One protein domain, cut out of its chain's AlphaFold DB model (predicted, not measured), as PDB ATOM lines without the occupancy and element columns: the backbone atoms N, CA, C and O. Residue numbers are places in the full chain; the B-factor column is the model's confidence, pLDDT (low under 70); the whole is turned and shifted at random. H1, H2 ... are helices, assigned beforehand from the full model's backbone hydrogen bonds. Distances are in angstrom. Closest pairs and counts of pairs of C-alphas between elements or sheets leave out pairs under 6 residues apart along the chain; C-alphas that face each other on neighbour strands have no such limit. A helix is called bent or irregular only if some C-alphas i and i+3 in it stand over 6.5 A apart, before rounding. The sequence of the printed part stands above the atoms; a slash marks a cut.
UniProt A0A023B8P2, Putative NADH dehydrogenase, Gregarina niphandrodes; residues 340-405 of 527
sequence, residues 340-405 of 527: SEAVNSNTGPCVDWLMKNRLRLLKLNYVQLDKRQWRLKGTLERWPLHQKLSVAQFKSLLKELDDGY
ATOM      1  N   SER A 340     -35.843 -25.798 -18.746       94.81
ATOM      2  CA  SER A 340     -35.995 -27.248 -18.583       94.81
ATOM      3  C   SER A 340     -36.471 -27.625 -17.176       94.81
ATOM      4  O   SER A 340     -37.398 -28.422 -17.033       94.81
ATOM      5  N   GLU A 341     -35.903 -27.016 -16.128       94.50
ATOM      6  CA  GLU A 341     -36.382 -27.201 -14.750       94.50
ATOM      7  C   GLU A 341     -37.847 -26.758 -14.585       94.50
ATOM      8  O   GLU A 341     -38.626 -27.406 -13.883       94.50
ATOM      9  N   ALA A 342     -38.238 -25.656 -15.226       93.81
ATOM     10  CA  ALA A 342     -39.584 -25.114 -15.123       93.81
ATOM     11  C   ALA A 342     -40.623 -25.934 -15.895       93.81
ATOM     12  O   ALA A 342     -41.735 -26.111 -15.395       93.81
ATOM     13  N   VAL A 343     -40.273 -26.483 -17.062       94.62
ATOM     14  CA  VAL A 343     -41.129 -27.406 -17.830       94.62
ATOM     15  C   VAL A 343     -41.466 -28.654 -17.015       94.62
ATOM     16  O   VAL A 343     -42.617 -29.082 -17.019       94.62
ATOM     17  N   ASN A 344     -40.504 -29.172 -16.248       91.94
ATOM     18  CA  ASN A 344     -40.678 -30.349 -15.390       91.94
ATOM     19  C   ASN A 344     -41.399 -30.053 -14.061       91.94
ATOM     20  O   ASN A 344     -41.502 -30.921 -13.196       91.94
ATOM     21  N   SER A 345     -41.884 -28.826 -13.868       91.81
ATOM     22  CA  SER A 345     -42.578 -28.403 -12.652       91.81
ATOM     23  C   SER A 345     -44.088 -28.267 -12.862       91.81
ATOM     24  O   SER A 345     -44.554 -27.957 -13.957       91.81
ATOM     25  N   ASN A 346     -44.863 -28.363 -11.776       88.38
ATOM     26  CA  ASN A 346     -46.322 -28.194 -11.819       88.38
ATOM     27  C   ASN A 346     -46.777 -26.809 -12.326       88.38
ATOM     28  O   ASN A 346     -47.911 -26.661 -12.773       88.38
ATOM     29  N   THR A 347     -45.925 -25.783 -12.246       87.88
ATOM     30  CA  THR A 347     -46.246 -24.413 -12.685       87.88
ATOM     31  C   THR A 347     -45.898 -24.144 -14.149       87.88
ATOM     32  O   THR A 347     -46.449 -23.218 -14.742       87.88
ATOM     33  N   GLY A 348     -44.995 -24.925 -14.749       91.69
ATOM     34  CA  GLY A 348     -44.427 -24.622 -16.065       91.69
ATOM     35  C   GLY A 348     -43.491 -23.394 -16.072       91.69
ATOM     36  O   GLY A 348     -43.308 -22.743 -15.039       91.69
ATOM     37  N   PRO A 349     -42.912 -23.046 -17.238       93.19
ATOM     38  CA  PRO A 349     -42.033 -21.887 -17.420       93.19
ATOM     39  C   PRO A 349     -42.825 -20.574 -17.388       93.19
ATOM     40  O   PRO A 349     -43.217 -20.037 -18.419       93.19
ATOM     41  N   CYS A 350     -43.093 -20.062 -16.190       93.44
ATOM     42  CA  CYS A 350     -43.824 -18.814 -15.971       93.44
ATOM     43  C   CYS A 350     -43.180 -17.963 -14.865       93.44
ATOM     44  O   CYS A 350     -42.268 -18.400 -14.155       93.44
ATOM     45  N   VAL A 351     -43.683 -16.739 -14.690       92.44
ATOM     46  CA  VAL A 351     -43.228 -15.818 -13.636       92.44
ATOM     47  C   VAL A 351     -43.430 -16.417 -12.238       92.44
ATOM     48  O   VAL A 351     -42.566 -16.271 -11.371       92.44
ATOM     49  N   ASP A 352     -44.534 -17.135 -12.010       93.06
ATOM     50  CA  ASP A 352     -44.806 -17.799 -10.729       93.06
ATOM     51  C   ASP A 352     -43.735 -18.850 -10.373       93.06
ATOM     52  O   ASP A 352     -43.271 -18.895  -9.230       93.06
ATOM     53  N   TRP A 353     -43.247 -19.628 -11.352       95.00
ATOM     54  CA  TRP A 353     -42.142 -20.571 -11.131       95.00
ATOM     55  C   TRP A 353     -40.873 -19.861 -10.659       95.00
ATOM     56  O   TRP A 353     -40.253 -20.274  -9.671       95.00
ATOM     57  N   LEU A 354     -40.514 -18.762 -11.331       93.00
ATOM     58  CA  LEU A 354     -39.338 -17.964 -10.996       93.00
ATOM     59  C   LEU A 354     -39.448 -17.413  -9.568       93.00
ATOM     60  O   LEU A 354     -38.500 -17.479  -8.783       93.00
ATOM     61  N   MET A 355     -40.635 -16.937  -9.185       91.56
ATOM     62  CA  MET A 355     -40.873 -16.362  -7.862       91.56
ATOM     63  C   MET A 355     -40.917 -17.397  -6.737       91.56
ATOM     64  O   MET A 355     -40.456 -17.087  -5.628       91.56
ATOM     65  N   LYS A 356     -41.395 -18.615  -7.020       92.62
ATOM     66  CA  LYS A 356     -41.311 -19.772  -6.115       92.62
ATOM     67  C   LYS A 356     -39.865 -20.231  -5.918       92.62
ATOM     68  O   LYS A 356     -39.458 -20.491  -4.787       92.62
ATOM     69  N   ASN A 357     -39.056 -20.231  -6.979       93.06
ATOM     70  CA  ASN A 357     -37.643 -20.631  -6.937       93.06
ATOM     71  C   ASN A 357     -36.677 -19.520  -6.503       93.06
ATOM     72  O   ASN A 357     -35.509 -19.790  -6.224       93.06
ATOM     73  N   ARG A 358     -37.156 -18.282  -6.369       91.38
ATOM     74  CA  ARG A 358     -36.368 -17.085  -6.039       91.38
ATOM     75  C   ARG A 358     -35.345 -17.283  -4.923       91.38
ATOM     76  O   ARG A 358     -34.204 -16.870  -5.061       91.38
ATOM     77  N   LEU A 359     -35.733 -17.884  -3.796       89.19
ATOM     78  CA  LEU A 359     -34.820 -18.060  -2.654       89.19
ATOM     79  C   LEU A 359     -33.690 -19.055  -2.949       89.19
ATOM     80  O   LEU A 359     -32.593 -18.883  -2.423       89.19
ATOM     81  N   ARG A 360     -33.948 -20.078  -3.773       91.12
ATOM     82  CA  ARG A 360     -32.922 -21.013  -4.249       91.12
ATOM     83  C   ARG A 360     -31.966 -20.294  -5.196       91.12
ATOM     84  O   ARG A 360     -30.766 -20.352  -4.977       91.12
ATOM     85  N   LEU A 361     -32.502 -19.561  -6.171       90.94
ATOM     86  CA  LEU A 361     -31.705 -18.804  -7.139       90.94
ATOM     87  C   LEU A 361     -30.873 -17.700  -6.465       90.94
ATOM     88  O   LEU A 361     -29.710 -17.514  -6.795       90.94
ATOM     89  N   LEU A 362     -31.399 -17.041  -5.428       89.38
ATOM     90  CA  LEU A 362     -30.617 -16.095  -4.629       89.38
ATOM     91  C   LEU A 362     -29.407 -16.755  -3.962       89.38
ATOM     92  O   LEU A 362     -28.347 -16.148  -3.923       89.38
ATOM     93  N   LYS A 363     -29.527 -17.996  -3.470       87.38
ATOM     94  CA  LYS A 363     -28.379 -18.752  -2.931       87.38
ATOM     95  C   LYS A 363     -27.364 -19.146  -4.008       87.38
ATOM     96  O   LYS A 363     -26.246 -19.491  -3.663       87.38
ATOM     97  N   LEU A 364     -27.743 -19.094  -5.282       87.38
ATOM     98  CA  LEU A 364     -26.855 -19.268  -6.434       87.38
ATOM     99  C   LEU A 364     -26.356 -17.917  -6.977       87.38
ATOM    100  O   LEU A 364     -25.965 -17.828  -8.131       87.38
ATOM    101  N   ASN A 365     -26.384 -16.863  -6.153       89.00
ATOM    102  CA  ASN A 365     -25.927 -15.512  -6.477       89.00
ATOM    103  C   ASN A 365     -26.774 -14.728  -7.506       89.00
ATOM    104  O   ASN A 365     -26.390 -13.626  -7.879       89.00
ATOM    105  N   TYR A 366     -27.983 -15.164  -7.874       91.75
ATOM    106  CA  TYR A 366     -28.869 -14.371  -8.750       91.75
ATOM    107  C   TYR A 366     -29.584 -13.219  -8.005       91.75
ATOM    108  O   TYR A 366     -30.798 -13.245  -7.773       91.75
ATOM    109  N   VAL A 367     -28.827 -12.194  -7.585       91.56
ATOM    110  CA  VAL A 367     -29.313 -11.011  -6.830       91.56
ATOM    111  C   VAL A 367     -30.285 -10.117  -7.588       91.56
ATOM    112  O   VAL A 367     -30.975  -9.310  -6.960       91.56
ATOM    113  N   GLN A 368     -30.389 -10.269  -8.905       91.56
ATOM    114  CA  GLN A 368     -31.403  -9.629  -9.745       91.56
ATOM    115  C   GLN A 368     -32.817  -9.922  -9.224       91.56
ATOM    116  O   GLN A 368     -33.710  -9.081  -9.303       91.56
ATOM    117  N   LEU A 369     -32.998 -11.094  -8.611       91.00
ATOM    118  CA  LEU A 369     -34.262 -11.542  -8.042       91.00
ATOM    119  C   LEU A 369     -34.470 -11.107  -6.579       91.00
ATOM    120  O   LEU A 369     -35.427 -11.539  -5.934       91.00
ATOM    121  N   ASP A 370     -33.596 -10.280  -5.998       87.69
ATOM    122  CA  ASP A 370     -33.810  -9.752  -4.649       87.69
ATOM    123  C   ASP A 370     -34.971  -8.747  -4.659       87.69
ATOM    124  O   ASP A 370     -34.998  -7.804  -5.444       87.69
ATOM    125  N   LYS A 371     -35.925  -8.896  -3.732       84.00
ATOM    126  CA  LYS A 371     -37.083  -7.993  -3.593       84.00
ATOM    127  C   LYS A 371     -36.705  -6.532  -3.331       84.00
ATOM    128  O   LYS A 371     -37.549  -5.654  -3.491       84.00
ATOM    129  N   ARG A 372     -35.470  -6.277  -2.896       78.56
ATOM    130  CA  ARG A 372     -34.916  -4.932  -2.708       78.56
ATOM    131  C   ARG A 372     -34.518  -4.255  -4.019       78.56
ATOM    132  O   ARG A 372     -34.327  -3.044  -4.020       78.56
ATOM    133  N   GLN A 373     -34.416  -4.996  -5.124       82.12
ATOM    134  CA  GLN A 373     -34.146  -4.413  -6.432       82.12
ATOM    135  C   GLN A 373     -35.330  -3.563  -6.885       82.12
ATOM    136  O   GLN A 373     -36.455  -4.046  -7.026       82.12
ATOM    137  N   TRP A 374     -35.055  -2.283  -7.142       71.12
ATOM    138  CA  TRP A 374     -36.087  -1.276  -7.399       71.12
ATOM    139  C   TRP A 374     -36.990  -1.636  -8.595       71.12
ATOM    140  O   TRP A 374     -38.184  -1.348  -8.586       71.12
ATOM    141  N   ARG A 375     -36.413  -2.288  -9.616       78.12
ATOM    142  CA  ARG A 375     -37.059  -2.612 -10.895       78.12
ATOM    143  C   ARG A 375     -37.717  -3.984 -10.937       78.12
ATOM    144  O   ARG A 375     -38.473  -4.238 -11.871       78.12
ATOM    145  N   LEU A 376     -37.471  -4.846  -9.946       84.50
ATOM    146  CA  LEU A 376     -37.959  -6.224  -9.970       84.50
ATOM    147  C   LEU A 376     -39.485  -6.259 -10.059       84.50
ATOM    148  O   LEU A 376     -40.032  -6.866 -10.969       84.50
ATOM    149  N   LYS A 377     -40.174  -5.551  -9.157       84.81
ATOM    150  CA  LYS A 377     -41.642  -5.544  -9.107       84.81
ATOM    151  C   LYS A 377     -42.257  -5.070 -10.431       84.81
ATOM    152  O   LYS A 377     -43.046  -5.800 -11.014       84.81
ATOM    153  N   GLY A 378     -41.836  -3.904 -10.927       85.19
ATOM    154  CA  GLY A 378     -42.367  -3.350 -12.178       85.19
ATOM    155  C   GLY A 378     -42.014  -4.179 -13.416       85.19
ATOM    156  O   GLY A 378     -42.751  -4.166 -14.392       85.19
ATOM    157  N   THR A 379     -40.910  -4.931 -13.384       86.56
ATOM    158  CA  THR A 379     -40.570  -5.866 -14.464       86.56
ATOM    159  C   THR A 379     -41.494  -7.072 -14.436       86.56
ATOM    160  O   THR A 379     -42.135  -7.351 -15.439       86.56
ATOM    161  N   LEU A 380     -41.650  -7.720 -13.281       88.88
ATOM    162  CA  LEU A 380     -42.511  -8.897 -13.145       88.88
ATOM    163  C   LEU A 380     -43.990  -8.589 -13.430       88.88
ATOM    164  O   LEU A 380     -44.670  -9.431 -13.998       88.88
ATOM    165  N   GLU A 381     -44.481  -7.394 -13.082       89.38
ATOM    166  CA  GLU A 381     -45.871  -6.971 -13.336       89.38
ATOM    167  C   GLU A 381     -46.200  -6.778 -14.826       89.38
ATOM    168  O   GLU A 381     -47.370  -6.818 -15.196       89.38
ATOM    169  N   ARG A 382     -45.192  -6.595 -15.691       90.69
ATOM    170  CA  ARG A 382     -45.387  -6.523 -17.150       90.69
ATOM    171  C   ARG A 382     -45.569  -7.890 -17.801       90.69
ATOM    172  O   ARG A 382     -46.019  -7.955 -18.942       90.69
ATOM    173  N   TRP A 383     -45.224  -8.963 -17.094       92.44
ATOM    174  CA  TRP A 383     -45.314 -10.323 -17.601       92.44
ATOM    175  C   TRP A 383     -46.505 -11.065 -16.978       92.44
ATOM    176  O   TRP A 383     -46.767 -10.941 -15.780       92.44
ATOM    177  N   PRO A 384     -47.237 -11.870 -17.766       90.06
ATOM    178  CA  PRO A 384     -48.381 -12.630 -17.275       90.06
ATOM    179  C   PRO A 384     -47.947 -13.684 -16.242       90.06
ATOM    180  O   PRO A 384     -47.117 -14.548 -16.520       90.06
ATOM    181  N   LEU A 385     -48.534 -13.627 -15.039       89.25
ATOM    182  CA  LEU A 385     -48.055 -14.372 -13.865       89.25
ATOM    183  C   LEU A 385     -48.042 -15.902 -14.053       89.25
ATOM    184  O   LEU A 385     -47.069 -16.563 -13.689       89.25
ATOM    185  N   HIS A 386     -49.119 -16.451 -14.624       91.19
ATOM    186  CA  HIS A 386     -49.347 -17.897 -14.764       91.19
ATOM    187  C   HIS A 386     -49.258 -18.404 -16.209       91.19
ATOM    188  O   HIS A 386     -49.391 -19.602 -16.450       91.19
ATOM    189  N   GLN A 387     -49.052 -17.516 -17.183       92.31
ATOM    190  CA  GLN A 387     -48.953 -17.927 -18.580       92.31
ATOM    191  C   GLN A 387     -47.625 -18.649 -18.811       92.31
ATOM    192  O   GLN A 387     -46.559 -18.139 -18.464       92.31
ATOM    193  N   LYS A 388     -47.697 -19.832 -19.426       93.81
ATOM    194  CA  LYS A 388     -46.513 -20.574 -19.863       93.81
ATOM    195  C   LYS A 388     -45.854 -19.817 -21.012       93.81
ATOM    196  O   LYS A 388     -46.489 -19.554 -22.031       93.81
ATOM    197  N   LEU A 389     -44.597 -19.458 -20.818       94.31
ATOM    198  CA  LEU A 389     -43.785 -18.738 -21.783       94.31
ATOM    199  C   LEU A 389     -43.080 -19.734 -22.708       94.31
ATOM    200  O   LEU A 389     -42.707 -20.830 -22.285       94.31
ATOM    201  N   SER A 390     -42.871 -19.354 -23.967       95.19
ATOM    202  CA  SER A 390     -41.934 -20.064 -24.843       95.19
ATOM    203  C   SER A 390     -40.492 -19.874 -24.358       95.19
ATOM    204  O   SER A 390     -40.210 -18.960 -23.581       95.19
ATOM    205  N   VAL A 391     -39.549 -20.692 -24.844       94.38
ATOM    206  CA  VAL A 391     -38.114 -20.553 -24.510       94.38
ATOM    207  C   VAL A 391     -37.620 -19.129 -24.787       94.38
ATOM    208  O   VAL A 391     -36.993 -18.503 -23.934       94.38
ATOM    209  N   ALA A 392     -37.974 -18.575 -25.951       95.62
ATOM    210  CA  ALA A 392     -37.591 -17.221 -26.344       95.62
ATOM    211  C   ALA A 392     -38.189 -16.149 -25.417       95.62
ATOM    212  O   ALA A 392     -37.495 -15.216 -25.013       95.62
ATOM    213  N   GLN A 393     -39.461 -16.296 -25.035       95.44
ATOM    214  CA  GLN A 393     -40.126 -15.382 -24.103       95.44
ATOM    215  C   GLN A 393     -39.521 -15.463 -22.699       95.44
ATOM    216  O   GLN A 393     -39.269 -14.433 -22.081       95.44
ATOM    217  N   PHE A 394     -39.239 -16.672 -22.211       95.62
ATOM    218  CA  PHE A 394     -38.624 -16.884 -20.905       95.62
ATOM    219  C   PHE A 394     -37.206 -16.303 -20.852       95.62
ATOM    220  O   PHE A 394     -36.868 -15.587 -19.913       95.62
ATOM    221  N   LYS A 395     -36.400 -16.513 -21.899       96.56
ATOM    222  CA  LYS A 395     -35.074 -15.893 -22.028       96.56
ATOM    223  C   LYS A 395     -35.153 -14.363 -22.064       96.56
ATOM    224  O   LYS A 395     -34.334 -13.704 -21.432       96.56
ATOM    225  N   SER A 396     -36.150 -13.801 -22.751       96.38
ATOM    226  CA  SER A 396     -36.393 -12.352 -22.781       96.38
ATOM    227  C   SER A 396     -36.746 -11.793 -21.396       96.38
ATOM    228  O   SER A 396     -36.159 -10.800 -20.975       96.38
ATOM    229  N   LEU A 397     -37.618 -12.478 -20.643       95.44
ATOM    230  CA  LEU A 397     -37.927 -12.136 -19.250       95.44
ATOM    231  C   LEU A 397     -36.658 -12.106 -18.384       95.44
ATOM    232  O   LEU A 397     -36.439 -11.152 -17.641       95.44
ATOM    233  N   LEU A 398     -35.818 -13.142 -18.470       95.81
ATOM    234  CA  LEU A 398     -34.578 -13.216 -17.692       95.81
ATOM    235  C   LEU A 398     -33.590 -12.109 -18.076       95.81
ATOM    236  O   LEU A 398     -33.031 -11.466 -17.192       95.81
ATOM    237  N   LYS A 399     -33.454 -11.822 -19.374       95.94
ATOM    238  CA  LYS A 399     -32.630 -10.714 -19.866       95.94
ATOM    239  C   LYS A 399     -33.121  -9.362 -19.351       95.94
ATOM    240  O   LYS A 399     -32.320  -8.542 -18.925       95.94
ATOM    241  N   GLU A 400     -34.432  -9.140 -19.319       95.12
ATOM    242  CA  GLU A 400     -35.000  -7.901 -18.783       95.12
ATOM    243  C   GLU A 400     -34.731  -7.736 -17.275       95.12
ATOM    244  O   GLU A 400     -34.553  -6.618 -16.782       95.12
ATOM    245  N   LEU A 401     -34.668  -8.845 -16.530       94.06
ATOM    246  CA  LEU A 401     -34.276  -8.843 -15.119       94.06
ATOM    247  C   LEU A 401     -32.785  -8.539 -14.936       94.06
ATOM    248  O   LEU A 401     -32.441  -7.786 -14.021       94.06
ATOM    249  N   ASP A 402     -31.926  -9.074 -15.808       94.50
ATOM    250  CA  ASP A 402     -30.495  -8.759 -15.847       94.50
ATOM    251  C   ASP A 402     -30.263  -7.272 -16.157       94.50
ATOM    252  O   ASP A 402     -29.617  -6.573 -15.374       94.50
ATOM    253  N   ASP A 403     -30.890  -6.744 -17.211       92.38
ATOM    254  CA  ASP A 403     -30.821  -5.327 -17.602       92.38
ATOM    255  C   ASP A 403     -31.438  -4.391 -16.538       92.38
ATOM    256  O   ASP A 403     -31.124  -3.199 -16.437       92.38
ATOM    257  N   GLY A 404     -32.356  -4.922 -15.727       90.12
ATOM    258  CA  GLY A 404     -32.990  -4.222 -14.616       90.12
ATOM    259  C   GLY A 404     -32.119  -4.108 -13.361       90.12
ATOM    260  O   GLY A 404     -32.435  -3.279 -12.493       90.12
ATOM    261  N   TYR A 405     -31.054  -4.907 -13.249       91.19
ATOM    262  CA  TYR A 405     -30.188  -4.945 -12.076       91.19
ATOM    263  C   TYR A 405     -29.382  -3.656 -11.927       91.19
ATOM    264  O   TYR A 405     -28.773  -3.146 -12.867       91.19
TER     265      TYR A 405
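Overview. This is residues 340 to 405 of the 527 residues of the protein "Putative NADH dehydrogenase" of Gregarina niphandrodes (UniProt A0A023B8P2). Two 13-residue helices, H2 and H4, form two spaced sides of a small rounded body, with short H1 and H3 toward opposite ends and loops linking them. Contacts between helices are few. The printed part has 66 residues and four named helices, H1 to H4 in chain order, with no named strand: all helix. It is compact, with a radius of gyration of the C-alphas of 11.1 A and spans of 28 by 24 by 16 A.

Along the chain. H2, residues 351 to 363, is 18.5 A long and irregular: C-alphas 356 and 359 are 7.6 A apart. H4, residues 391 to 403, is 18.2 A long and ends at C-alpha 403 (-30.821, -5.327, -17.602). H1, residues 340 to 343, begins at C-alpha 340 (-35.995, -27.248, -18.583) and measures 5.2 A; H3, residues 376 to 380, measures 6.2 A.

Arrangement. H2 and H4 are near each other, with 5 pairs of C-alphas within 10 A. H2 is close but not clearly touching to H1 (closest C-alphas Ala 342 and Trp 353, 6.6 A) and H3 (Val 351 and Leu 380, 7.0 A). H3 and H4 only just touch, with 3 pairs of C-alphas within 8 A, through residues 400 to 401 of H4 alone; the closest C-alphas, of Leu 376 and Leu 401, are 6.9 A apart. H1 is apart from H3 and H4. Every O i to N i+4 pair is within hydrogen-bond range in H3 and H4, against 7 of 9 in H2; H1 is too short for such a pair.

Size, cuts and confidence. The farthest C-alphas, of Asn 344 and Trp 374, are 30.5 A apart. The link from H2 to H3 is long, 12 residues. The printed part has no cut, and no printed residue is under 70 in pLDDT.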